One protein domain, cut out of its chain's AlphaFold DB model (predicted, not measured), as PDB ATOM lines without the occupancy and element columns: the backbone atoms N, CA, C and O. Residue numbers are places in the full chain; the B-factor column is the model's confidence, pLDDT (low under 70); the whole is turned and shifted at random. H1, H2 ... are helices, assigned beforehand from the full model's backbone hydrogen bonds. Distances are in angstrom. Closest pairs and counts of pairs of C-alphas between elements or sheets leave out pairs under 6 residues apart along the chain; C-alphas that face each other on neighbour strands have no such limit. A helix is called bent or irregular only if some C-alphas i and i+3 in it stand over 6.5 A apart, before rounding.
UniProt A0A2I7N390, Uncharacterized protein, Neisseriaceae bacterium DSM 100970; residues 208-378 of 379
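What this domain is: This is residues 208 to 378 of the 379 residues of an uncharacterized protein of Neisseriaceae bacterium DSM 100970 (UniProt A0A2I7N390). Helices are stacked along one long axis, with a helical hairpin of H1 and H2 at one end, the hairpin of H6 and H7 in the middle and the hairpin of H10 and H11 at the other end. The short helices H3, H4 and H5 fill in between the first two hairpins, and H8 and H9 between the last two. H6, H7, H9, H10 and H11 form an up-and-down bundle, each running against the one before it. The 171 printed residues include eleven named helices, H1 to H11 in chain order, and no named strand; the class is all helix. The whole is compact, with a radius of gyration of the C-alphas of 16.1 A and spans of 49 by 33 by 27 A.

Where its parts are: H1, residues 211 to 227, begins at C-alpha 211 (-8.594, 0.438, 151.133) and is 24.4 A long. H2 is residues 235 to 247, 18.9 A; H3 is 249 to 253, H4 is 258 to 265 and H5 is 268 to 271. H6 is residues 278 to 288, 15.3 A, and H7 is 294 to 305, 15.2 A. H8 is residues 308 to 314. H9, residues 317 to 333, 25.2 A, is irregular: C-alphas 318 and 321 are 7.6 A apart. H10, residues 335 to 356, is the longest at 31.5 A. H11, residues 361 to 377, 24.9 A, ends at C-alpha 377 (-10.088, 4.459, 115.153).

How they stand to each other: H6 and H9 touch at a shallow tilt of 2 degrees, the same way; their closest C-alphas, Ile 282 and Ala 326, are 5.4 A apart. H6 and H7 form a hairpin, closest at Phe 288 and Phe 300, C-alphas 6.9 A. H10 and H11 form a hairpin at a shallow tilt of 25 degrees, closest at Tyr 355 and Ala 363, C-alphas 5.4 A. H8 touches H11 with C-alphas of Leu 314 and Ile 369 at 5.7 A. H4 touches H7, C-alphas of Leu 261 and Asp 295 at 6.4 A, and H3 touches H6, C-alphas of Ser 253 and Phe 288 at 5.6 A. H5 touches H2, C-alphas of Ser 238 and Thr 271 at 4.9 A. H1 and H2 form a hairpin at a shallow tilt of 26 degrees, while H1 and H11 are apart. Every O i to N i+4 pair is within hydrogen-bond range in H1, H2, H3, H4, H6, H7, H8, H10 and H11; H9 has 11 of 13, and H5 is too short for such a pair.

The domain as a whole: The C-alphas farthest apart, Asn 212 and Lys 357, are 53.5 A apart. The printed part has no cut and no long link. The mean pLDDT of the printed part is 91.4; residues 230 to 233, 356 to 359 and 361 are under 70.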
ATOM      1  N   ILE A 208       0.520   5.121 147.863       93.38
ATOM      2  CA  ILE A 208      -0.623   5.430 148.725       93.38
ATOM      3  C   ILE A 208      -1.780   4.446 148.549       93.38
ATOM      4  O   ILE A 208      -2.846   4.689 149.106       93.38
ATOM      5  N   LYS A 209      -1.596   3.354 147.795       92.38
ATOM      6  CA  LYS A 209      -2.636   2.342 147.561       92.38
ATOM      7  C   LYS A 209      -3.081   1.698 148.877       92.38
ATOM      8  O   LYS A 209      -2.295   1.528 149.802       92.38
ATOM      9  N   GLY A 210      -4.342   1.285 148.933       94.00
ATOM     10  CA  GLY A 210      -4.921   0.577 150.074       94.00
ATOM     11  C   GLY A 210      -6.342   1.042 150.364       94.00
ATOM     12  O   GLY A 210      -6.702   2.181 150.085       94.00
ATOM     13  N   GLU A 211      -7.165   0.161 150.928       95.50
ATOM     14  CA  GLU A 211      -8.594   0.438 151.133       95.50
ATOM     15  C   GLU A 211      -8.846   1.579 152.133       95.50
ATOM     16  O   GLU A 211      -9.781   2.357 151.968       95.50
ATOM     17  N   ASN A 212      -8.005   1.709 153.163       95.25
ATOM     18  CA  ASN A 212      -8.140   2.795 154.135       95.25
ATOM     19  C   ASN A 212      -7.820   4.161 153.505       95.25
ATOM     20  O   ASN A 212      -8.605   5.100 153.621       95.25
ATOM     21  N   ASN A 213      -6.705   4.244 152.775       96.25
ATOM     22  CA  ASN A 213      -6.299   5.464 152.076       96.25
ATOM     23  C   ASN A 213      -7.321   5.841 150.999       96.25
ATOM     24  O   ASN A 213      -7.678   7.011 150.888       96.25
ATOM     25  N   TRP A 214      -7.845   4.849 150.270       97.00
ATOM     26  CA  TRP A 214      -8.947   5.029 149.326       97.00
ATOM     27  C   TRP A 214     -10.136   5.732 149.976       97.00
ATOM     28  O   TRP A 214     -10.574   6.766 149.483       97.00
ATOM     29  N   LYS A 215     -10.635   5.204 151.101       97.62
ATOM     30  CA  LYS A 215     -11.792   5.773 151.805       97.62
ATOM     31  C   LYS A 215     -11.547   7.214 152.240       97.62
ATOM     32  O   LYS A 215     -12.436   8.042 152.082       97.62
ATOM     33  N   ILE A 216     -10.353   7.519 152.749       97.56
ATOM     34  CA  ILE A 216      -9.994   8.880 153.167       97.56
ATOM     35  C   ILE A 216      -9.986   9.832 151.967       97.56
ATOM     36  O   ILE A 216     -10.654  10.860 152.005       97.56
ATOM     37  N   ILE A 217      -9.287   9.471 150.887       97.75
ATOM     38  CA  ILE A 217      -9.183  10.290 149.670       97.75
ATOM     39  C   ILE A 217     -10.562  10.490 149.030       97.75
ATOM     40  O   ILE A 217     -10.933  11.618 148.714       97.75
ATOM     41  N   ARG A 218     -11.340   9.411 148.881       97.31
ATOM     42  CA  ARG A 218     -12.702   9.432 148.335       97.31
ATOM     43  C   ARG A 218     -13.610  10.348 149.152       97.31
ATOM     44  O   ARG A 218     -14.276  11.206 148.582       97.31
ATOM     45  N   ASN A 219     -13.654  10.169 150.471       97.62
ATOM     46  CA  ASN A 219     -14.564  10.931 151.321       97.62
ATOM     47  C   ASN A 219     -14.173  12.408 151.373       97.62
ATOM     48  O   ASN A 219     -15.052  13.256 151.275       97.62
ATOM     49  N   ALA A 220     -12.875  12.718 151.434       95.94
ATOM     50  CA  ALA A 220     -12.400  14.095 151.386       95.94
ATOM     51  C   ALA A 220     -12.728  14.769 150.041       95.94
ATOM     52  O   ALA A 220     -13.155  15.921 150.022       95.94
ATOM     53  N   PHE A 221     -12.606  14.046 148.920       95.69
ATOM     54  CA  PHE A 221     -13.043  14.535 147.609       95.69
ATOM     55  C   PHE A 221     -14.544  14.848 147.583       95.69
ATOM     56  O   PHE A 221     -14.934  15.932 147.159       95.69
ATOM     57  N   LEU A 222     -15.386  13.927 148.058       95.19
ATOM     58  CA  LEU A 222     -16.841  14.108 148.075       95.19
ATOM     59  C   LEU A 222     -17.285  15.233 149.012       95.19
ATOM     60  O   LEU A 222     -18.151  16.028 148.652       95.19
ATOM     61  N   GLU A 223     -16.659  15.339 150.183       93.75
ATOM     62  CA  GLU A 223     -16.877  16.441 151.116       93.75
ATOM     63  C   GLU A 223     -16.493  17.778 150.482       93.75
ATOM     64  O   GLU A 223     -17.245  18.746 150.545       93.75
ATOM     65  N   LEU A 224     -15.349  17.837 149.801       91.38
ATOM     66  CA  LEU A 224     -14.955  19.033 149.073       91.38
ATOM     67  C   LEU A 224     -15.974  19.367 147.974       91.38
ATOM     68  O   LEU A 224     -16.372  20.521 147.829       91.38
ATOM     69  N   CYS A 225     -16.446  18.370 147.222       91.69
ATOM     70  CA  CYS A 225     -17.468  18.568 146.201       91.69
ATOM     71  C   CYS A 225     -18.785  19.102 146.777       91.69
ATOM     72  O   CYS A 225     -19.412  19.923 146.109       91.69
ATOM     73  N   SER A 226     -19.193  18.691 147.982       90.50
ATOM     74  CA  SER A 226     -20.445  19.146 148.605       90.50
ATOM     75  C   SER A 226     -20.384  20.589 149.119       90.50
ATOM     76  O   SER A 226     -21.413  21.261 149.171       90.50
ATOM     77  N   ARG A 227     -19.183  21.105 149.430       87.69
ATOM     78  CA  ARG A 227     -18.966  22.504 149.853       87.69
ATOM     79  C   ARG A 227     -19.160  23.520 148.724       87.69
ATOM     80  O   ARG A 227     -19.475  24.679 148.992       87.69
ATOM     81  N   PHE A 228     -18.973  23.113 147.468       81.69
ATOM     82  CA  PHE A 228     -19.083  23.995 146.303       81.69
ATOM     83  C   PHE A 228     -20.315  23.656 145.464       81.69
ATOM     84  O   PHE A 228     -20.659  22.488 145.290       81.69
ATOM     85  N   LYS A 229     -20.969  24.679 144.896       74.19
ATOM     86  CA  LYS A 229     -22.079  24.476 143.951       74.19
ATOM     87  C   LYS A 229     -21.615  23.693 142.718       74.19
ATOM     88  O   LYS A 229     -20.429  23.645 142.398       74.19
ATOM     89  N   GLU A 230     -22.565  23.104 141.999       67.00
ATOM     90  CA  GLU A 230     -22.285  22.434 140.727       67.00
ATOM     91  C   GLU A 230     -21.565  23.355 139.741       67.00
ATOM     92  O   GLU A 230     -21.862  24.547 139.665       67.00
ATOM     93  N   ASN A 231     -20.576  22.812 139.025       59.78
ATOM     94  CA  ASN A 231     -19.686  23.545 138.117       59.78
ATOM     95  C   ASN A 231     -18.850  24.680 138.749       59.78
ATOM     96  O   ASN A 231     -18.016  25.267 138.060       59.78
ATOM     97  N   MET A 232     -18.989  24.950 140.051       65.50
ATOM     98  CA  MET A 232     -17.989  25.683 140.823       65.50
ATOM     99  C   MET A 232     -16.920  24.707 141.294       65.50
ATOM    100  O   MET A 232     -17.173  23.516 141.498       65.50
ATOM    101  N   GLY A 233     -15.702  25.197 141.472       63.94
ATOM    102  CA  GLY A 233     -14.663  24.330 141.979       63.94
ATOM    103  C   GLY A 233     -13.488  25.060 142.564       63.94
ATOM    104  O   GLY A 233     -13.431  26.284 142.640       63.94
ATOM    105  N   HIS A 234     -12.588  24.222 143.036       79.06
ATOM    106  CA  HIS A 234     -11.423  24.575 143.805       79.06
ATOM    107  C   HIS A 234     -10.256  23.785 143.207       79.06
ATOM    108  O   HIS A 234     -10.458  22.617 142.866       79.06
ATOM    109  N   PRO A 235      -9.034  24.334 143.118       81.75
ATOM    110  CA  PRO A 235      -7.850  23.583 142.675       81.75
ATOM    111  C   PRO A 235      -7.609  22.276 143.460       81.75
ATOM    112  O   PRO A 235      -6.973  21.338 142.984       81.75
ATOM    113  N   ALA A 236      -8.168  22.178 144.665       88.75
ATOM    114  CA  ALA A 236      -8.191  20.942 145.441       88.75
ATOM    115  C   ALA A 236      -8.958  19.799 144.741       88.75
ATOM    116  O   ALA A 236      -8.550  18.648 144.851       88.75
ATOM    117  N   ILE A 237     -10.017  20.093 143.975       91.56
ATOM    118  CA  ILE A 237     -10.807  19.091 143.241       91.56
ATOM    119  C   ILE A 237      -9.939  18.384 142.198       91.56
ATOM    120  O   ILE A 237      -9.944  17.156 142.140       91.56
ATOM    121  N   SER A 238      -9.171  19.135 141.400       90.50
ATOM    122  CA  SER A 238      -8.268  18.543 140.404       90.50
ATOM    123  C   SER A 238      -7.148  17.740 141.071       90.50
ATOM    124  O   SER A 238      -6.796  16.667 140.587       90.50
ATOM    125  N   SER A 239      -6.654  18.210 142.220       93.31
ATOM    126  CA  SER A 239      -5.621  17.532 143.014       93.31
ATOM    127  C   SER A 239      -6.099  16.204 143.612       93.31
ATOM    128  O   SER A 239      -5.360  15.226 143.640       93.31
ATOM    129  N   TYR A 240      -7.345  16.132 144.076       95.38
ATOM    130  CA  TYR A 240      -7.930  14.869 144.519       95.38
ATOM    131  C   TYR A 240      -8.221  13.938 143.351       95.38
ATOM    132  O   TYR A 240      -7.906  12.749 143.414       95.38
ATOM    133  N   ALA A 241      -8.807  14.471 142.279       94.62
ATOM    134  CA  ALA A 241      -9.130  13.683 141.107       94.62
ATOM    135  C   ALA A 241      -7.862  13.064 140.494       94.62
ATOM    136  O   ALA A 241      -7.884  11.881 140.165       94.62
ATOM    137  N   SER A 242      -6.736  13.787 140.442       93.25
ATOM    138  CA  SER A 242      -5.464  13.228 139.965       93.25
ATOM    139  C   SER A 242      -5.009  12.022 140.795       93.25
ATOM    140  O   SER A 242      -4.741  10.972 140.215       93.25
ATOM    141  N   LEU A 243      -5.027  12.101 142.133       95.38
ATOM    142  CA  LEU A 243      -4.708  10.952 142.996       95.38
ATOM    143  C   LEU A 243      -5.673   9.776 142.777       95.38
ATOM    144  O   LEU A 243      -5.257   8.616 142.775       95.38
ATOM    145  N   ILE A 244      -6.963  10.061 142.582       97.06
ATOM    146  CA  ILE A 244      -7.989   9.042 142.332       97.06
ATOM    147  C   ILE A 244      -7.713   8.305 141.013       97.06
ATOM    148  O   ILE A 244      -7.675   7.073 141.007       97.06
ATOM    149  N   PHE A 245      -7.457   9.022 139.916       95.94
ATOM    150  CA  PHE A 245      -7.133   8.403 138.626       95.94
ATOM    151  C   PHE A 245      -5.779   7.688 138.633       95.94
ATOM    152  O   PHE A 245      -5.653   6.626 138.026       95.94
ATOM    153  N   GLN A 246      -4.783   8.228 139.335       94.50
ATOM    154  CA  GLN A 246      -3.440   7.658 139.379       94.50
ATOM    155  C   GLN A 246      -3.393   6.342 140.174       94.50
ATOM    156  O   GLN A 246      -2.799   5.359 139.727       94.50
ATOM    157  N   PHE A 247      -4.021   6.295 141.353       95.94
ATOM    158  CA  PHE A 247      -3.877   5.160 142.276       95.94
ATOM    159  C   PHE A 247      -5.087   4.231 142.332       95.94
ATOM    160  O   PHE A 247      -4.931   3.056 142.680       95.94
ATOM    161  N   TYR A 248      -6.277   4.722 141.979       97.12
ATOM    162  CA  TYR A 248      -7.540   3.997 142.125       97.12
ATOM    163  C   TYR A 248      -8.383   3.891 140.841       97.12
ATOM    164  O   TYR A 248      -9.614   3.840 140.940       97.12
ATOM    165  N   PRO A 249      -7.799   3.751 139.633       95.75
ATOM    166  CA  PRO A 249      -8.588   3.715 138.401       95.75
ATOM    167  C   PRO A 249      -9.541   2.513 138.350       95.75
ATOM    168  O   PRO A 249     -10.646   2.629 137.834       95.75
ATOM    169  N   ASN A 250      -9.175   1.390 138.979       95.94
ATOM    170  CA  ASN A 250     -10.037   0.208 139.094       95.94
ATOM    171  C   ASN A 250     -11.292   0.447 139.951       95.94
ATOM    172  O   ASN A 250     -12.305  -0.225 139.765       95.94
ATOM    173  N   LYS A 251     -11.241   1.379 140.915       96.31
ATOM    174  CA  LYS A 251     -12.422   1.745 141.713       96.31
ATOM    175  C   LYS A 251     -13.423   2.495 140.839       96.31
ATOM    176  O   LYS A 251     -14.605   2.160 140.868       96.31
ATOM    177  N   ILE A 252     -12.927   3.407 140.001       96.38
ATOM    178  CA  ILE A 252     -13.725   4.154 139.023       96.38
ATOM    179  C   ILE A 252     -14.294   3.200 137.968       96.38
ATOM    180  O   ILE A 252     -15.507   3.139 137.785       96.38
ATOM    181  N   SER A 253     -13.441   2.394 137.323       95.75
ATOM    182  CA  SER A 253     -13.851   1.543 136.200       95.75
ATOM    183  C   SER A 253     -14.845   0.449 136.582       95.75
ATOM    184  O   SER A 253     -15.622   0.003 135.740       95.75
ATOM    185  N   SER A 254     -14.874   0.057 137.862       94.62
ATOM    186  CA  SER A 254     -15.867  -0.883 138.384       94.62
ATOM    187  C   SER A 254     -17.307  -0.374 138.279       94.62
ATOM    188  O   SER A 254     -18.234  -1.180 138.324       94.62
ATOM    189  N   GLY A 255     -17.507   0.945 138.191       92.69
ATOM    190  CA  GLY A 255     -18.832   1.554 138.109       92.69
ATOM    191  C   GLY A 255     -19.682   1.424 139.379       92.69
ATOM    192  O   GLY A 255     -20.864   1.744 139.341       92.69
ATOM    193  N   LYS A 256     -19.119   0.918 140.488       94.12
ATOM    194  CA  LYS A 256     -19.871   0.616 141.721       94.12
ATOM    195  C   LYS A 256     -20.134   1.839 142.597       94.12
ATOM    196  O   LYS A 256     -21.064   1.830 143.392       94.12
ATOM    197  N   ASP A 257     -19.289   2.854 142.486       95.56
ATOM    198  CA  ASP A 257     -19.293   4.031 143.351       95.56
ATOM    199  C   ASP A 257     -20.009   5.206 142.672       95.56
ATOM    200  O   ASP A 257     -19.382   6.170 142.242       95.56
ATOM    201  N   THR A 258     -21.325   5.090 142.508       95.19
ATOM    202  CA  THR A 258     -22.133   6.037 141.719       95.19
ATOM    203  C   THR A 258     -22.036   7.477 142.222       95.19
ATOM    204  O   THR A 258     -21.962   8.401 141.418       95.19
ATOM    205  N   GLU A 259     -21.949   7.672 143.539       95.81
ATOM    206  CA  GLU A 259     -21.753   8.984 144.165       95.81
ATOM    207  C   GLU A 259     -20.455   9.653 143.686       95.81
ATOM    208  O   GLU A 259     -20.461  10.815 143.277       95.81
ATOM    209  N   LEU A 260     -19.348   8.903 143.666       97.00
ATOM    210  CA  LEU A 260     -18.078   9.391 143.139       97.00
ATOM    211  C   LEU A 260     -18.161   9.701 141.642       97.00
ATOM    212  O   LEU A 260     -17.649  10.734 141.212       97.00
ATOM    213  N   LEU A 261     -18.774   8.817 140.849       96.56
ATOM    214  CA  LEU A 261     -18.884   9.016 139.400       96.56
ATOM    215  C   LEU A 261     -19.655  10.304 139.090       96.56
ATOM    216  O   LEU A 261     -19.175  11.141 138.325       96.56
ATOM    217  N   HIS A 262     -20.794  10.511 139.756       94.06
ATOM    218  CA  HIS A 262     -21.580  11.735 139.633       94.06
ATOM    219  C   HIS A 262     -20.777  12.971 140.055       94.06
ATOM    220  O   HIS A 262     -20.788  13.980 139.351       94.06
ATOM    221  N   ALA A 263     -20.029  12.904 141.161       93.81
ATOM    222  CA  ALA A 263     -19.190  14.016 141.607       93.81
ATOM    223  C   ALA A 263     -18.080  14.361 140.593       93.81
ATOM    224  O   ALA A 263     -17.852  15.540 140.313       93.81
ATOM    225  N   LEU A 264     -17.429  13.357 139.994       94.38
ATOM    226  CA  LEU A 264     -16.417  13.554 138.948       94.38
ATOM    227  C   LEU A 264     -17.010  14.220 137.697       94.38
ATOM    228  O   LEU A 264     -16.406  15.155 137.162       94.38
ATOM    229  N   ILE A 265     -18.195  13.777 137.261       92.44
ATOM    230  CA  ILE A 265     -18.906  14.325 136.095       92.44
ATOM    231  C   ILE A 265     -19.379  15.759 136.364       92.44
ATOM    232  O   ILE A 265     -19.123  16.650 135.554       92.44
ATOM    233  N   ASN A 266     -19.989  16.019 137.522       91.00
ATOM    234  CA  ASN A 266     -20.515  17.339 137.898       91.00
ATOM    235  C   ASN A 266     -19.417  18.363 138.232       91.00
ATOM    236  O   ASN A 266     -19.707  19.528 138.524       91.00
ATOM    237  N   ARG A 267     -18.150  17.937 138.257       89.94
ATOM    238  CA  ARG A 267     -16.973  18.798 138.436       89.94
ATOM    239  C   ARG A 267     -16.022  18.731 137.238       89.94
ATOM    240  O   ARG A 267     -14.865  19.132 137.363       89.94
ATOM    241  N   ARG A 268     -16.523  18.305 136.069       88.69
ATOM    242  CA  ARG A 268     -15.771  18.173 134.809       88.69
ATOM    243  C   ARG A 268     -14.820  19.335 134.502       88.69
ATOM    244  O   ARG A 268     -13.667  19.039 134.209       88.69
ATOM    245  N   PRO A 269     -15.202  20.626 134.624       87.62
ATOM    246  CA  PRO A 269     -14.282  21.725 134.311       87.62
ATOM    247  C   PRO A 269     -12.982  21.714 135.125       87.62
ATOM    248  O   PRO A 269     -11.980  22.261 134.677       87.62
ATOM    249  N   TRP A 270     -12.994  21.094 136.310       88.50
ATOM    250  CA  TRP A 270     -11.845  20.977 137.207       88.50
ATOM    251  C   TRP A 270     -11.173  19.614 137.102       88.50
ATOM    252  O   TRP A 270      -9.948  19.528 137.105       88.50
ATOM    253  N   THR A 271     -11.951  18.541 136.972       89.25
ATOM    254  CA  THR A 271     -11.402  17.187 136.831       89.25
ATOM    255  C   THR A 271     -10.746  16.980 135.463       89.25
ATOM    256  O   THR A 271      -9.757  16.266 135.377       89.25
ATOM    257  N   GLN A 272     -11.185  17.672 134.411       87.56
ATOM    258  CA  GLN A 272     -10.543  17.642 133.090       87.56
ATOM    259  C   GLN A 272      -9.180  18.359 133.064       87.56
ATOM    260  O   GLN A 272      -8.373  18.091 132.180       87.56
ATOM    261  N   GLN A 273      -8.877  19.238 134.030       85.31
ATOM    262  CA  GLN A 273      -7.592  19.960 134.090       85.31
ATOM    263  C   GLN A 273      -6.417  19.097 134.570       85.31
ATOM    264  O   GLN A 273      -5.302  19.597 134.717       85.31
ATOM    265  N   ILE A 274      -6.637  17.806 134.823       85.44
ATOM    266  CA  ILE A 274      -5.572  16.892 135.228       85.44
ATOM    267  C   ILE A 274      -4.578  16.723 134.071       85.44
ATOM    268  O   ILE A 274      -4.928  16.327 132.957       85.44
ATOM    269  N   GLY A 275      -3.310  17.012 134.354       83.12
ATOM    270  CA  GLY A 275      -2.202  16.702 133.461       83.12
ATOM    271  C   GLY A 275      -1.753  15.262 133.666       83.12
ATOM    272  O   GLY A 275      -0.931  15.010 134.539       83.12
ATOM    273  N   PHE A 276      -2.286  14.333 132.875       89.31
ATOM    274  CA  PHE A 276      -1.825  12.943 132.882       89.31
ATOM    275  C   PHE A 276      -0.485  12.794 132.161       89.31
ATOM    276  O   PHE A 276      -0.287  13.350 131.075       89.31
ATOM    277  N   PHE A 277       0.409  11.986 132.725       90.81
ATOM    278  CA  PHE A 277       1.577  11.490 132.003       90.81
ATOM    279  C   PHE A 277       1.170  10.401 130.999       90.81
ATOM    280  O   PHE A 277       0.165   9.711 131.173       90.81
ATOM    281  N   SER A 278       1.983  10.186 129.963       93.19
ATOM    282  CA  SER A 278       1.717   9.180 128.922       93.19
ATOM    283  C   SER A 278       1.476   7.779 129.499       93.19
ATOM    284  O   SER A 278       0.500   7.123 129.143       93.19
ATOM    285  N   ASN A 279       2.300   7.347 130.458       94.25
ATOM    286  CA  ASN A 279       2.141   6.052 131.128       94.25
ATOM    287  C   ASN A 279       0.821   5.936 131.908       94.25
ATOM    288  O   ASN A 279       0.237   4.854 131.970       94.25
ATOM    289  N   GLU A 280       0.334   7.037 132.482       94.25
ATOM    290  CA  GLU A 280      -0.949   7.070 133.188       94.25
ATOM    291  C   GLU A 280      -2.109   6.975 132.199       94.25
ATOM    292  O   GLU A 280      -3.019   6.181 132.419       94.25
ATOM    293  N   LEU A 281      -2.047   7.692 131.072       95.56
ATOM    294  CA  LEU A 281      -3.037   7.580 129.993       95.56
ATOM    295  C   LEU A 281      -3.123   6.151 129.451       95.56
ATOM    296  O   LEU A 281      -4.217   5.609 129.310       95.56
ATOM    297  N   ILE A 282      -1.973   5.518 129.199       96.50
ATOM    298  CA  ILE A 282      -1.899   4.126 128.733       96.50
ATOM    299  C   ILE A 282      -2.520   3.182 129.769       96.50
ATOM    300  O   ILE A 282      -3.282   2.279 129.416       96.50
ATOM    301  N   HIS A 283      -2.215   3.380 131.055       96.44
ATOM    302  CA  HIS A 283      -2.801   2.582 132.128       96.44
ATOM    303  C   HIS A 283      -4.322   2.767 132.214       96.44
ATOM    304  O   HIS A 283      -5.054   1.777 132.271       96.44
ATOM    305  N   LEU A 284      -4.802   4.011 132.167       97.12
ATOM    306  CA  LEU A 284      -6.222   4.347 132.201       97.12
ATOM    307  C   LEU A 284      -6.967   3.749 131.005       97.12
ATOM    308  O   LEU A 284      -7.984   3.096 131.207       97.12
ATOM    309  N   ALA A 285      -6.437   3.864 129.785       97.06
ATOM    310  CA  ALA A 285      -7.037   3.244 128.603       97.06
ATOM    311  C   ALA A 285      -7.212   1.727 128.785       97.06
ATOM    312  O   ALA A 285      -8.286   1.185 128.531       97.06
ATOM    313  N   LYS A 286      -6.201   1.036 129.328       96.75
ATOM    314  CA  LYS A 286      -6.283  -0.408 129.609       96.75
ATOM    315  C   LYS A 286      -7.332  -0.748 130.670       96.75
ATOM    316  O   LYS A 286      -8.044  -1.736 130.520       96.75
ATOM    317  N   VAL A 287      -7.423   0.049 131.735       96.50
ATOM    318  CA  VAL A 287      -8.366  -0.182 132.842       96.50
ATOM    319  C   VAL A 287      -9.813   0.098 132.426       96.50
ATOM    320  O   VAL A 287     -10.718  -0.645 132.806       96.50
ATOM    321  N   PHE A 288     -10.046   1.142 131.631       96.88
ATOM    322  CA  PHE A 288     -11.382   1.552 131.191       96.88
ATOM    323  C   PHE A 288     -11.884   0.778 129.964       96.88
ATOM    324  O   PHE A 288     -13.089   0.744 129.723       96.88
ATOM    325  N   ALA A 289     -11.009   0.060 129.253       95.19
ATOM    326  CA  ALA A 289     -11.377  -0.806 128.130       95.19
ATOM    327  C   ALA A 289     -12.457  -1.852 128.461       95.19
ATOM    328  O   ALA A 289     -13.121  -2.349 127.560       95.19
ATOM    329  N   LEU A 290     -12.653  -2.199 129.736       91.44
ATOM    330  CA  LEU A 290     -13.658  -3.177 130.170       91.44
ATOM    331  C   LEU A 290     -14.896  -2.537 130.826       91.44
ATOM    332  O   LEU A 290     -15.763  -3.253 131.329       91.44
ATOM    333  N   ALA A 291     -14.988  -1.205 130.840       90.75
ATOM    334  CA  ALA A 291     -16.077  -0.479 131.483       90.75
ATOM    335  C   ALA A 291     -17.434  -0.754 130.815       90.75
ATOM    336  O   ALA A 291     -17.593  -0.586 129.608       90.75
ATOM    337  N   GLN A 292     -18.434  -1.125 131.616       87.88
ATOM    338  CA  GLN A 292     -19.806  -1.359 131.138       87.88
ATOM    339  C   GLN A 292     -20.761  -0.202 131.460       87.88
ATOM    340  O   GLN A 292     -21.739   0.012 130.741       87.88
ATOM    341  N   ASN A 293     -20.471   0.534 132.538       94.12
ATOM    342  CA  ASN A 293     -21.272   1.647 133.042       94.12
ATOM    343  C   ASN A 293     -21.067   2.908 132.171       94.12
ATOM    344  O   ASN A 293     -19.930   3.273 131.867       94.12
ATOM    345  N   ASP A 294     -22.161   3.570 131.785       94.81
ATOM    346  CA  ASP A 294     -22.143   4.734 130.885       94.81
ATOM    347  C   ASP A 294     -21.505   5.984 131.513       94.81
ATOM    348  O   ASP A 294     -20.825   6.742 130.818       94.81
ATOM    349  N   ASP A 295     -21.620   6.168 132.831       95.94
ATOM    350  CA  ASP A 295     -20.933   7.243 133.557       95.94
ATOM    351  C   ASP A 295     -19.420   7.029 133.536       95.94
ATOM    352  O   ASP A 295     -18.650   7.974 133.395       95.94
ATOM    353  N   VAL A 296     -18.975   5.773 133.625       97.06
ATOM    354  CA  VAL A 296     -17.552   5.421 133.539       97.06
ATOM    355  C   VAL A 296     -17.007   5.709 132.140       97.06
ATOM    356  O   VAL A 296     -15.915   6.267 132.016       97.06
ATOM    357  N   VAL A 297     -17.765   5.372 131.090       96.75
ATOM    358  CA  VAL A 297     -17.422   5.734 129.703       96.75
ATOM    359  C   VAL A 297     -17.364   7.255 129.558       96.75
ATOM    360  O   VAL A 297     -16.372   7.781 129.058       96.75
ATOM    361  N   THR A 298     -18.364   7.972 130.073       96.31
ATOM    362  CA  THR A 298     -18.405   9.442 130.070       96.31
ATOM    363  C   THR A 298     -17.185  10.034 130.766       96.31
ATOM    364  O   THR A 298     -16.539  10.920 130.216       96.31
ATOM    365  N   ILE A 299     -16.809   9.521 131.939       96.88
ATOM    366  CA  ILE A 299     -15.614   9.945 132.672       96.88
ATOM    367  C   ILE A 299     -14.352   9.718 131.842       96.88
ATOM    368  O   ILE A 299     -13.529  10.623 131.727       96.88
ATOM    369  N   PHE A 300     -14.192   8.540 131.239       97.19
ATOM    370  CA  PHE A 300     -13.021   8.258 130.415       97.19
ATOM    371  C   PHE A 300     -12.893   9.256 129.263       97.19
ATOM    372  O   PHE A 300     -11.835   9.841 129.051       97.19
ATOM    373  N   ILE A 301     -13.986   9.507 128.549       96.50
ATOM    374  CA  ILE A 301     -13.977  10.404 127.397       96.50
ATOM    375  C   ILE A 301     -13.756  11.850 127.841       96.50
ATOM    376  O   ILE A 301     -12.820  12.508 127.391       96.50
ATOM    377  N   GLU A 302     -14.590  12.342 128.749       94.69
ATOM    378  CA  GLU A 302     -14.643  13.755 129.120       94.69
ATOM    379  C   GLU A 302     -13.476  14.202 129.996       94.69
ATOM    380  O   GLU A 302     -13.053  15.353 129.905       94.69
ATOM    381  N   ILE A 303     -12.950  13.315 130.841       94.56
ATOM    382  CA  ILE A 303     -11.900  13.663 131.801       94.56
ATOM    383  C   ILE A 303     -10.539  13.149 131.349       94.56
ATOM    384  O   ILE A 303      -9.558  13.849 131.558       94.56
ATOM    385  N   VAL A 304     -10.445  11.972 130.722       95.44
ATOM    386  CA  VAL A 304      -9.146  11.404 130.319       95.44
ATOM    387  C   VAL A 304      -8.811  11.782 128.879       95.44
ATOM    388  O   VAL A 304      -7.809  12.459 128.646       95.44
ATOM    389  N   VAL A 305      -9.652  11.413 127.909       95.56
ATOM    390  CA  VAL A 305      -9.363  11.609 126.474       95.56
ATOM    391  C   VAL A 305      -9.378  13.088 126.083       95.56
ATOM    392  O   VAL A 305      -8.503  13.528 125.340       95.56
ATOM    393  N   LYS A 306     -10.324  13.871 126.613       94.00
ATOM    394  CA  LYS A 306     -10.412  15.323 126.377       94.00
ATOM    395  C   LYS A 306      -9.484  16.158 127.274       94.00
ATOM    396  O   LYS A 306      -9.533  17.387 127.205       94.00
ATOM    397  N   SER A 307      -8.668  15.544 128.136       92.69
ATOM    398  CA  SER A 307      -7.753  16.294 129.011       92.69
ATOM    399  C   SER A 307      -6.647  17.012 128.226       92.69
ATOM    400  O   SER A 307      -6.197  16.512 127.188       92.69
ATOM    401  N   PRO A 308      -6.096  18.118 128.764       89.62
ATOM    402  CA  PRO A 308      -4.870  18.717 128.249       89.62
ATOM    403  C   PRO A 308      -3.696  17.729 128.202       89.62
ATOM    404  O   PRO A 308      -2.858  17.830 127.309       89.62
ATOM    405  N   GLY A 309      -3.638  16.764 129.131       88.62
ATOM    406  CA  GLY A 309      -2.608  15.721 129.153       88.62
ATOM    407  C   GLY A 309      -2.652  14.828 127.912       88.62
ATOM    408  O   GLY A 309      -1.642  14.676 127.226       88.62
ATOM    409  N   CYS A 310      -3.833  14.308 127.565       92.31
ATOM    410  CA  CYS A 310      -4.023  13.494 126.362       92.31
ATOM    411  C   CYS A 310      -3.743  14.298 125.088       92.31
ATOM    412  O   CYS A 310      -2.937  13.878 124.254       92.31
ATOM    413  N   SER A 311      -4.314  15.502 124.981       91.94
ATOM    414  CA  SER A 311      -4.058  16.409 123.859       91.94
ATOM    415  C   SER A 311      -2.567  16.703 123.682       91.94
ATOM    416  O   SER A 311      -2.062  16.672 122.560       91.94
ATOM    417  N   ARG A 312      -1.833  16.934 124.778       91.19
ATOM    418  CA  ARG A 312      -0.381  17.134 124.750       91.19
ATOM    419  C   ARG A 312       0.351  15.895 124.237       91.19
ATOM    420  O   ARG A 312       1.213  16.039 123.378       91.19
ATOM    421  N   CYS A 313       0.011  14.698 124.713       92.81
ATOM    422  CA  CYS A 313       0.642  13.463 124.241       92.81
ATOM    423  C   CYS A 313       0.408  13.212 122.745       92.81
ATOM    424  O   CYS A 313       1.335  12.799 122.056       92.81
ATOM    425  N   LEU A 314      -0.782  13.521 122.218       92.25
ATOM    426  CA  LEU A 314      -1.079  13.398 120.782       92.25
ATOM    427  C   LEU A 314      -0.337  14.427 119.907       92.25
ATOM    428  O   LEU A 314      -0.202  14.226 118.699       92.25
ATOM    429  N   ASN A 315       0.161  15.505 120.516       90.00
ATOM    430  CA  ASN A 315       0.964  16.548 119.875       90.00
ATOM    431  C   ASN A 315       2.482  16.349 120.046       90.00
ATOM    432  O   ASN A 315       3.256  17.154 119.540       90.00
ATOM    433  N   MET A 316       2.927  15.318 120.770       89.31
ATOM    434  CA  MET A 316       4.346  15.054 121.019       89.31
ATOM    435  C   MET A 316       4.752  13.703 120.432       89.31
ATOM    436  O   MET A 316       4.346  12.661 120.946       89.31
ATOM    437  N   ASP A 317       5.620  13.712 119.419       87.50
ATOM    438  CA  ASP A 317       6.050  12.500 118.704       87.50
ATOM    439  C   ASP A 317       6.583  11.401 119.632       87.50
ATOM    440  O   ASP A 317       6.294  10.225 119.424       87.50
ATOM    441  N   GLN A 318       7.286  11.781 120.708       89.06
ATOM    442  CA  GLN A 318       7.855  10.846 121.684       89.06
ATOM    443  C   GLN A 318       6.809   9.928 122.344       89.06
ATOM    444  O   GLN A 318       7.141   8.806 122.713       89.06
ATOM    445  N   TYR A 319       5.570  10.393 122.527       88.38
ATOM    446  CA  TYR A 319       4.537   9.670 123.286       88.38
ATOM    447  C   TYR A 319       3.318   9.288 122.449       88.38
ATOM    448  O   TYR A 319       2.512   8.455 122.870       88.38
ATOM    449  N   LYS A 320       3.170   9.912 121.279       92.25
ATOM    450  CA  LYS A 320       1.994   9.807 120.419       92.25
ATOM    451  C   LYS A 320       1.652   8.360 120.068       92.25
ATOM    452  O   LYS A 320       0.511   7.952 120.259       92.25
ATOM    453  N   GLY A 321       2.636   7.583 119.609       94.69
ATOM    454  CA  GLY A 321       2.420   6.200 119.169       94.69
ATOM    455  C   GLY A 321       1.862   5.296 120.269       94.69
ATOM    456  O   GLY A 321       0.860   4.616 120.059       94.69
ATOM    457  N   ASP A 322       2.450   5.336 121.465       95.44
ATOM    458  CA  ASP A 322       2.035   4.471 122.576       95.44
ATOM    459  C   ASP A 322       0.632   4.812 123.088       95.44
ATOM    460  O   ASP A 322      -0.164   3.915 123.379       95.44
ATOM    461  N   VAL A 323       0.299   6.105 123.162       96.06
ATOM    462  CA  VAL A 323      -1.043   6.553 123.561       96.06
ATOM    463  C   VAL A 323      -2.081   6.166 122.506       96.06
ATOM    464  O   VAL A 323      -3.138   5.650 122.871       96.06
ATOM    465  N   ILE A 324      -1.782   6.338 121.213       97.00
ATOM    466  CA  ILE A 324      -2.671   5.914 120.117       97.00
ATOM    467  C   ILE A 324      -2.908   4.405 120.163       97.00
ATOM    468  O   ILE A 324      -4.057   3.972 120.100       97.00
ATOM    469  N   ASN A 325      -1.857   3.604 120.341       96.88
ATOM    470  CA  ASN A 325      -1.976   2.150 120.441       96.88
ATOM    471  C   ASN A 325      -2.836   1.730 121.641       96.88
ATOM    472  O   ASN A 325      -3.708   0.870 121.508       96.88
ATOM    473  N   ALA A 326      -2.658   2.372 122.799       96.81
ATOM    474  CA  ALA A 326      -3.474   2.096 123.979       96.81
ATOM    475  C   ALA A 326      -4.954   2.472 123.772       96.81
ATOM    476  O   ALA A 326      -5.844   1.718 124.174       96.81
ATOM    477  N   LEU A 327      -5.231   3.609 123.121       97.12
ATOM    478  CA  LEU A 327      -6.592   4.005 122.752       97.12
ATOM    479  C   LEU A 327      -7.203   3.032 121.741       97.12
ATOM    480  O   LEU A 327      -8.342   2.615 121.927       97.12
ATOM    481  N   LYS A 328      -6.442   2.607 120.729       96.69
ATOM    482  CA  LYS A 328      -6.869   1.617 119.736       96.69
ATOM    483  C   LYS A 328      -7.265   0.297 120.393       96.69
ATOM    484  O   LYS A 328      -8.367  -0.199 120.170       96.69
ATOM    485  N   GLU A 329      -6.424  -0.241 121.277       95.88
ATOM    486  CA  GLU A 329      -6.759  -1.444 122.051       95.88
ATOM    487  C   GLU A 329      -8.020  -1.262 122.909       95.88
ATOM    488  O   GLU A 329      -8.820  -2.191 123.043       95.88
ATOM    489  N   CYS A 330      -8.199  -0.081 123.503       96.25
ATOM    490  CA  CYS A 330      -9.369   0.245 124.312       96.25
ATOM    491  C   CYS A 330     -10.653   0.281 123.466       96.25
ATOM    492  O   CYS A 330     -11.657  -0.321 123.846       96.25
ATOM    493  N   ILE A 331     -10.607   0.939 122.307       96.31
ATOM    494  CA  ILE A 331     -11.706   1.051 121.338       96.31
ATOM    495  C   ILE A 331     -12.120  -0.329 120.821       96.31
ATOM    496  O   ILE A 331     -13.310  -0.637 120.783       96.31
ATOM    497  N   LEU A 332     -11.151  -1.184 120.478       95.19
ATOM    498  CA  LEU A 332     -11.410  -2.549 120.003       95.19
ATOM    499  C   LEU A 332     -12.151  -3.404 121.042       95.19
ATOM    500  O   LEU A 332     -12.936  -4.277 120.678       95.19
ATOM    501  N   LYS A 333     -11.911  -3.154 122.332       95.75
ATOM    502  CA  LYS A 333     -12.541  -3.886 123.440       95.75
ATOM    503  C   LYS A 333     -13.877  -3.287 123.879       95.75
ATOM    504  O   LYS A 333     -14.667  -3.995 124.500       95.75
ATOM    505  N   ASN A 334     -14.141  -2.016 123.573       96.00
ATOM    506  CA  ASN A 334     -15.315  -1.304 124.067       96.00
ATOM    507  C   ASN A 334     -15.971  -0.425 122.999       96.00
ATOM    508  O   ASN A 334     -15.571   0.716 122.754       96.00
ATOM    509  N   ASN A 335     -17.066  -0.932 122.431       95.25
ATOM    510  CA  ASN A 335     -17.811  -0.228 121.393       95.25
ATOM    511  C   ASN A 335     -18.450   1.090 121.876       95.25
ATOM    512  O   ASN A 335     -18.633   2.002 121.078       95.25
ATOM    513  N   LYS A 336     -18.764   1.235 123.173       96.38
ATOM    514  CA  LYS A 336     -19.289   2.507 123.703       96.38
ATOM    515  C   LYS A 336     -18.216   3.595 123.666       96.38
ATOM    516  O   LYS A 336     -18.481   4.708 123.227       96.38
ATOM    517  N   ILE A 337     -16.988   3.248 124.058       96.88
ATOM    518  CA  ILE A 337     -15.833   4.155 123.980       96.88
ATOM    519  C   ILE A 337     -15.538   4.521 122.523       96.88
ATOM    520  O   ILE A 337     -15.281   5.688 122.242       96.88
ATOM    521  N   ARG A 338     -15.629   3.556 121.595       96.31
ATOM    522  CA  ARG A 338     -15.492   3.817 120.154       96.31
ATOM    523  C   ARG A 338     -16.421   4.937 119.684       96.31
ATOM    524  O   ARG A 338     -15.941   5.925 119.140       96.31
ATOM    525  N   ILE A 339     -17.721   4.786 119.936       96.38
ATOM    526  CA  ILE A 339     -18.752   5.738 119.502       96.38
ATOM    527  C   ILE A 339     -18.475   7.139 120.061       96.38
ATOM    528  O   ILE A 339     -18.583   8.134 119.350       96.38
ATOM    529  N   GLU A 340     -18.091   7.242 121.333       97.00
ATOM    530  CA  GLU A 340     -17.806   8.543 121.945       97.00
ATOM    531  C   GLU A 340     -16.497   9.177 121.443       97.00
ATOM    532  O   GLU A 340     -16.407  10.402 121.339       97.00
ATOM    533  N   ILE A 341     -15.496   8.372 121.068       96.31
ATOM    534  CA  ILE A 341     -14.282   8.871 120.409       96.31
ATOM    535  C   ILE A 341     -14.586   9.360 118.989       96.31
ATOM    536  O   ILE A 341     -14.078  10.413 118.604       96.31
ATOM    537  N   GLU A 342     -15.444   8.666 118.236       96.69
ATOM    538  CA  GLU A 342     -15.923   9.115 116.918       96.69
ATOM    539  C   GLU A 342     -16.623  10.480 117.036       96.69
ATOM    540  O   GLU A 342     -16.234  11.434 116.359       96.69
ATOM    541  N   LYS A 343     -17.549  10.631 117.994       96.94
ATOM    542  CA  LYS A 343     -18.206  11.918 118.290       96.94
ATOM    543  C   LYS A 343     -17.213  13.008 118.686       96.94
ATOM    544  O   LYS A 343     -17.344  14.155 118.261       96.94
ATOM    545  N   TYR A 344     -16.224  12.687 119.522       96.38
ATOM    546  CA  TYR A 344     -15.219  13.673 119.911       96.38
ATOM    547  C   TYR A 344     -14.362  14.102 118.719       96.38
ATOM    548  O   TYR A 344     -14.119  15.296 118.554       96.38
ATOM    549  N   LYS A 345     -13.963  13.168 117.852       96.06
ATOM    550  CA  LYS A 345     -13.229  13.495 116.631       96.06
ATOM    551  C   LYS A 345     -14.028  14.450 115.739       96.06
ATOM    552  O   LYS A 345     -13.475  15.460 115.325       96.06
ATOM    553  N   GLU A 346     -15.318  14.197 115.513       95.19
ATOM    554  CA  GLU A 346     -16.178  15.111 114.740       95.19
ATOM    555  C   GLU A 346     -16.230  16.525 115.343       95.19
ATOM    556  O   GLU A 346     -16.262  17.521 114.618       95.19
ATOM    557  N   LEU A 347     -16.232  16.635 116.676       93.62
ATOM    558  CA  LEU A 347     -16.151  17.930 117.355       93.62
ATOM    559  C   LEU A 347     -14.803  18.615 117.108       93.62
ATOM    560  O   LEU A 347     -14.781  19.822 116.879       93.62
ATOM    561  N   VAL A 348     -13.694  17.872 117.140       92.94
ATOM    562  CA  VAL A 348     -12.358  18.406 116.833       92.94
ATOM    563  C   VAL A 348     -12.272  18.852 115.372       92.94
ATOM    564  O   VAL A 348     -11.779  19.946 115.112       92.94
ATOM    565  N   ASP A 349     -12.811  18.078 114.431       91.69
ATOM    566  CA  ASP A 349     -12.842  18.434 113.006       91.69
ATOM    567  C   ASP A 349     -13.594  19.758 112.775       91.69
ATOM    568  O   ASP A 349     -13.086  20.658 112.105       91.69
ATOM    569  N   LYS A 350     -14.746  19.949 113.434       90.25
ATOM    570  CA  LYS A 350     -15.487  21.228 113.407       90.25
ATOM    571  C   LYS A 350     -14.681  22.394 113.988       90.25
ATOM    572  O   LYS A 350     -14.784  23.515 113.493       90.25
ATOM    573  N   GLN A 351     -13.882  22.159 115.032       87.12
ATOM    574  CA  GLN A 351     -12.989  23.190 115.574       87.12
ATOM    575  C   GLN A 351     -11.906  23.566 114.557       87.12
ATOM    576  O   GLN A 351     -11.650  24.750 114.356       87.12
ATOM    577  N   ILE A 352     -11.321  22.589 113.857       86.56
ATOM    578  CA  ILE A 352     -10.344  22.845 112.790       86.56
ATOM    579  C   ILE A 352     -10.955  23.749 111.712       86.56
ATOM    580  O   ILE A 352     -10.330  24.740 111.342       86.56
ATOM    581  N   GLU A 353     -12.183  23.483 111.255       84.62
ATOM    582  CA  GLU A 353     -12.864  24.318 110.247       84.62
ATOM    583  C   GLU A 353     -13.028  25.786 110.679       84.62
ATOM    584  O   GLU A 353     -12.917  26.698 109.852       84.62
ATOM    585  N   LEU A 354     -13.259  26.034 111.973       82.50
ATOM    586  CA  LEU A 354     -13.328  27.387 112.529       82.50
ATOM    587  C   LEU A 354     -11.959  28.083 112.503       82.50
ATOM    588  O   LEU A 354     -11.885  29.265 112.161       82.50
ATOM    589  N   TYR A 355     -10.877  27.361 112.812       78.62
ATOM    590  CA  TYR A 355      -9.518  27.915 112.848       78.62
ATOM    591  C   TYR A 355      -8.839  27.993 111.475       78.62
ATOM    592  O   TYR A 355      -7.983  28.845 111.277       78.62
ATOM    593  N   VAL A 356      -9.229  27.188 110.483       67.06
ATOM    594  CA  VAL A 356      -8.702  27.303 109.105       67.06
ATOM    595  C   VAL A 356      -9.075  28.650 108.473       67.06
ATOM    596  O   VAL A 356      -8.335  29.172 107.642       67.06
ATOM    597  N   LYS A 357     -10.170  29.275 108.922       65.31
ATOM    598  CA  LYS A 357     -10.550  30.637 108.517       65.31
ATOM    599  C   LYS A 357      -9.649  31.732 109.116       65.31
ATOM    600  O   LYS A 357      -9.718  32.861 108.648       65.31
ATOM    601  N   ASN A 358      -8.813  31.408 110.111       62.66
ATOM    602  CA  ASN A 358      -7.850  32.305 110.761       62.66
ATOM    603  C   ASN A 358      -6.576  31.524 111.156       62.66
ATOM    604  O   ASN A 358      -6.509  30.997 112.275       62.66
ATOM    605  N   PRO A 359      -5.567  31.427 110.266       60.03
ATOM    606  CA  PRO A 359      -4.399  30.581 110.491       60.03
ATOM    607  C   PRO A 359      -3.705  30.943 111.809       60.03
ATOM    608  O   PRO A 359      -3.218  32.055 112.004       60.03
ATOM    609  N   SER A 360      -3.694  29.984 112.732       71.62
ATOM    610  CA  SER A 360      -3.116  30.108 114.068       71.62
ATOM    611  C   SER A 360      -2.508  28.774 114.493       71.62
ATOM    612  O   SER A 360      -2.914  27.718 114.009       71.62
ATOM    613  N   ILE A 361      -1.569  28.815 115.442       69.69
ATOM    614  CA  ILE A 361      -0.939  27.632 116.070       69.69
ATOM    615  C   ILE A 361      -1.995  26.648 116.625       69.69
ATOM    616  O   ILE A 361      -1.767  25.444 116.709       69.69
ATOM    617  N   LEU A 362      -3.194  27.145 116.950       78.06
ATOM    618  CA  LEU A 362      -4.328  26.336 117.395       78.06
ATOM    619  C   LEU A 362      -4.829  25.367 116.311       78.06
ATOM    620  O   LEU A 362      -5.238  24.258 116.646       78.06
ATOM    621  N   ALA A 363      -4.766  25.735 115.027       81.06
ATOM    622  CA  ALA A 363      -5.205  24.861 113.937       81.06
ATOM    623  C   ALA A 363      -4.339  23.593 113.846       81.06
ATOM    624  O   ALA A 363      -4.877  22.489 113.780       81.06
ATOM    625  N   GLU A 364      -3.012  23.740 113.920       85.00
ATOM    626  CA  GLU A 364      -2.066  22.614 113.926       85.00
ATOM    627  C   GLU A 364      -2.273  21.717 115.157       85.00
ATOM    628  O   GLU A 364      -2.324  20.490 115.045       85.00
ATOM    629  N   HIS A 365      -2.492  22.328 116.326       88.44
ATOM    630  CA  HIS A 365      -2.778  21.601 117.561       88.44
ATOM    631  C   HIS A 365      -3.993  20.666 117.430       88.44
ATOM    632  O   HIS A 365      -3.921  19.488 117.794       88.44
ATOM    633  N   TYR A 366      -5.108  21.170 116.888       90.19
ATOM    634  CA  TYR A 366      -6.316  20.367 116.690       90.19
ATOM    635  C   TYR A 366      -6.173  19.347 115.554       90.19
ATOM    636  O   TYR A 366      -6.677  18.234 115.691       90.19
ATOM    637  N   GLN A 367      -5.436  19.663 114.484       91.31
ATOM    638  CA  GLN A 367      -5.122  18.704 113.417       91.31
ATOM    639  C   GLN A 367      -4.366  17.483 113.951       91.31
ATOM    640  O   GLN A 367      -4.699  16.348 113.607       91.31
ATOM    641  N   ASN A 368      -3.392  17.692 114.839       92.56
ATOM    642  CA  ASN A 368      -2.651  16.601 115.467       92.56
ATOM    643  C   ASN A 368      -3.544  15.711 116.340       92.56
ATOM    644  O   ASN A 368      -3.410  14.485 116.289       92.56
ATOM    645  N   ILE A 369      -4.477  16.309 117.090       93.88
ATOM    646  CA  ILE A 369      -5.470  15.564 117.877       93.88
ATOM    647  C   ILE A 369      -6.376  14.753 116.948       93.88
ATOM    648  O   ILE A 369      -6.481  13.542 117.125       93.88
ATOM    649  N   ALA A 370      -6.986  15.382 115.936       93.81
ATOM    650  CA  ALA A 370      -7.874  14.708 114.986       93.81
ATOM    651  C   ALA A 370      -7.179  13.535 114.284       93.81
ATOM    652  O   ALA A 370      -7.748  12.447 114.185       93.81
ATOM    653  N   LYS A 371      -5.924  13.730 113.861       94.56
ATOM    654  CA  LYS A 371      -5.092  12.681 113.265       94.56
ATOM    655  C   LYS A 371      -4.847  11.532 114.246       94.56
ATOM    656  O   LYS A 371      -5.046  10.382 113.878       94.56
ATOM    657  N   GLY A 372      -4.473  11.828 115.492       94.31
ATOM    658  CA  GLY A 372      -4.255  10.797 116.511       94.31
ATOM    659  C   GLY A 372      -5.518   9.990 116.835       94.31
ATOM    660  O   GLY A 372      -5.460   8.766 116.936       94.31
ATOM    661  N   LEU A 373      -6.674  10.654 116.929       95.56
ATOM    662  CA  LEU A 373      -7.963   9.981 117.118       95.56
ATOM    663  C   LEU A 373      -8.341   9.129 115.896       95.56
ATOM    664  O   LEU A 373      -8.806   8.004 116.060       95.56
ATOM    665  N   GLN A 374      -8.105   9.624 114.677       96.69
ATOM    666  CA  GLN A 374      -8.336   8.863 113.445       96.69
ATOM    667  C   GLN A 374      -7.457   7.610 113.375       96.69
ATOM    668  O   GLN A 374      -7.944   6.542 113.011       96.69
ATOM    669  N   GLU A 375      -6.178   7.722 113.728       95.69
ATOM    670  CA  GLU A 375      -5.256   6.585 113.788       95.69
ATOM    671  C   GLU A 375      -5.723   5.549 114.822       95.69
ATOM    672  O   GLU A 375      -5.737   4.357 114.522       95.69
ATOM    673  N   ALA A 376      -6.198   5.990 115.993       94.56
ATOM    674  CA  ALA A 376      -6.745   5.092 117.012       94.56
ATOM    675  C   ALA A 376      -8.034   4.372 116.560       94.56
ATOM    676  O   ALA A 376      -8.270   3.232 116.954       94.56
ATOM    677  N   LEU A 377      -8.857   5.022 115.727       94.75
ATOM    678  CA  LEU A 377     -10.088   4.459 115.153       94.75
ATOM    679  C   LEU A 377      -9.848   3.548 113.939       94.75
ATOM    680  O   LEU A 377     -10.756   2.830 113.520       94.75
ATOM    681  N   SER A 378      -8.652   3.589 113.351       89.44
ATOM    682  CA  SER A 378      -8.320   2.824 112.148       89.44
ATOM    683  C   SER A 378      -7.881   1.407 112.527       89.44
ATOM    684  O   SER A 378      -6.987   1.237 113.359       89.44
TER     685      SER A 378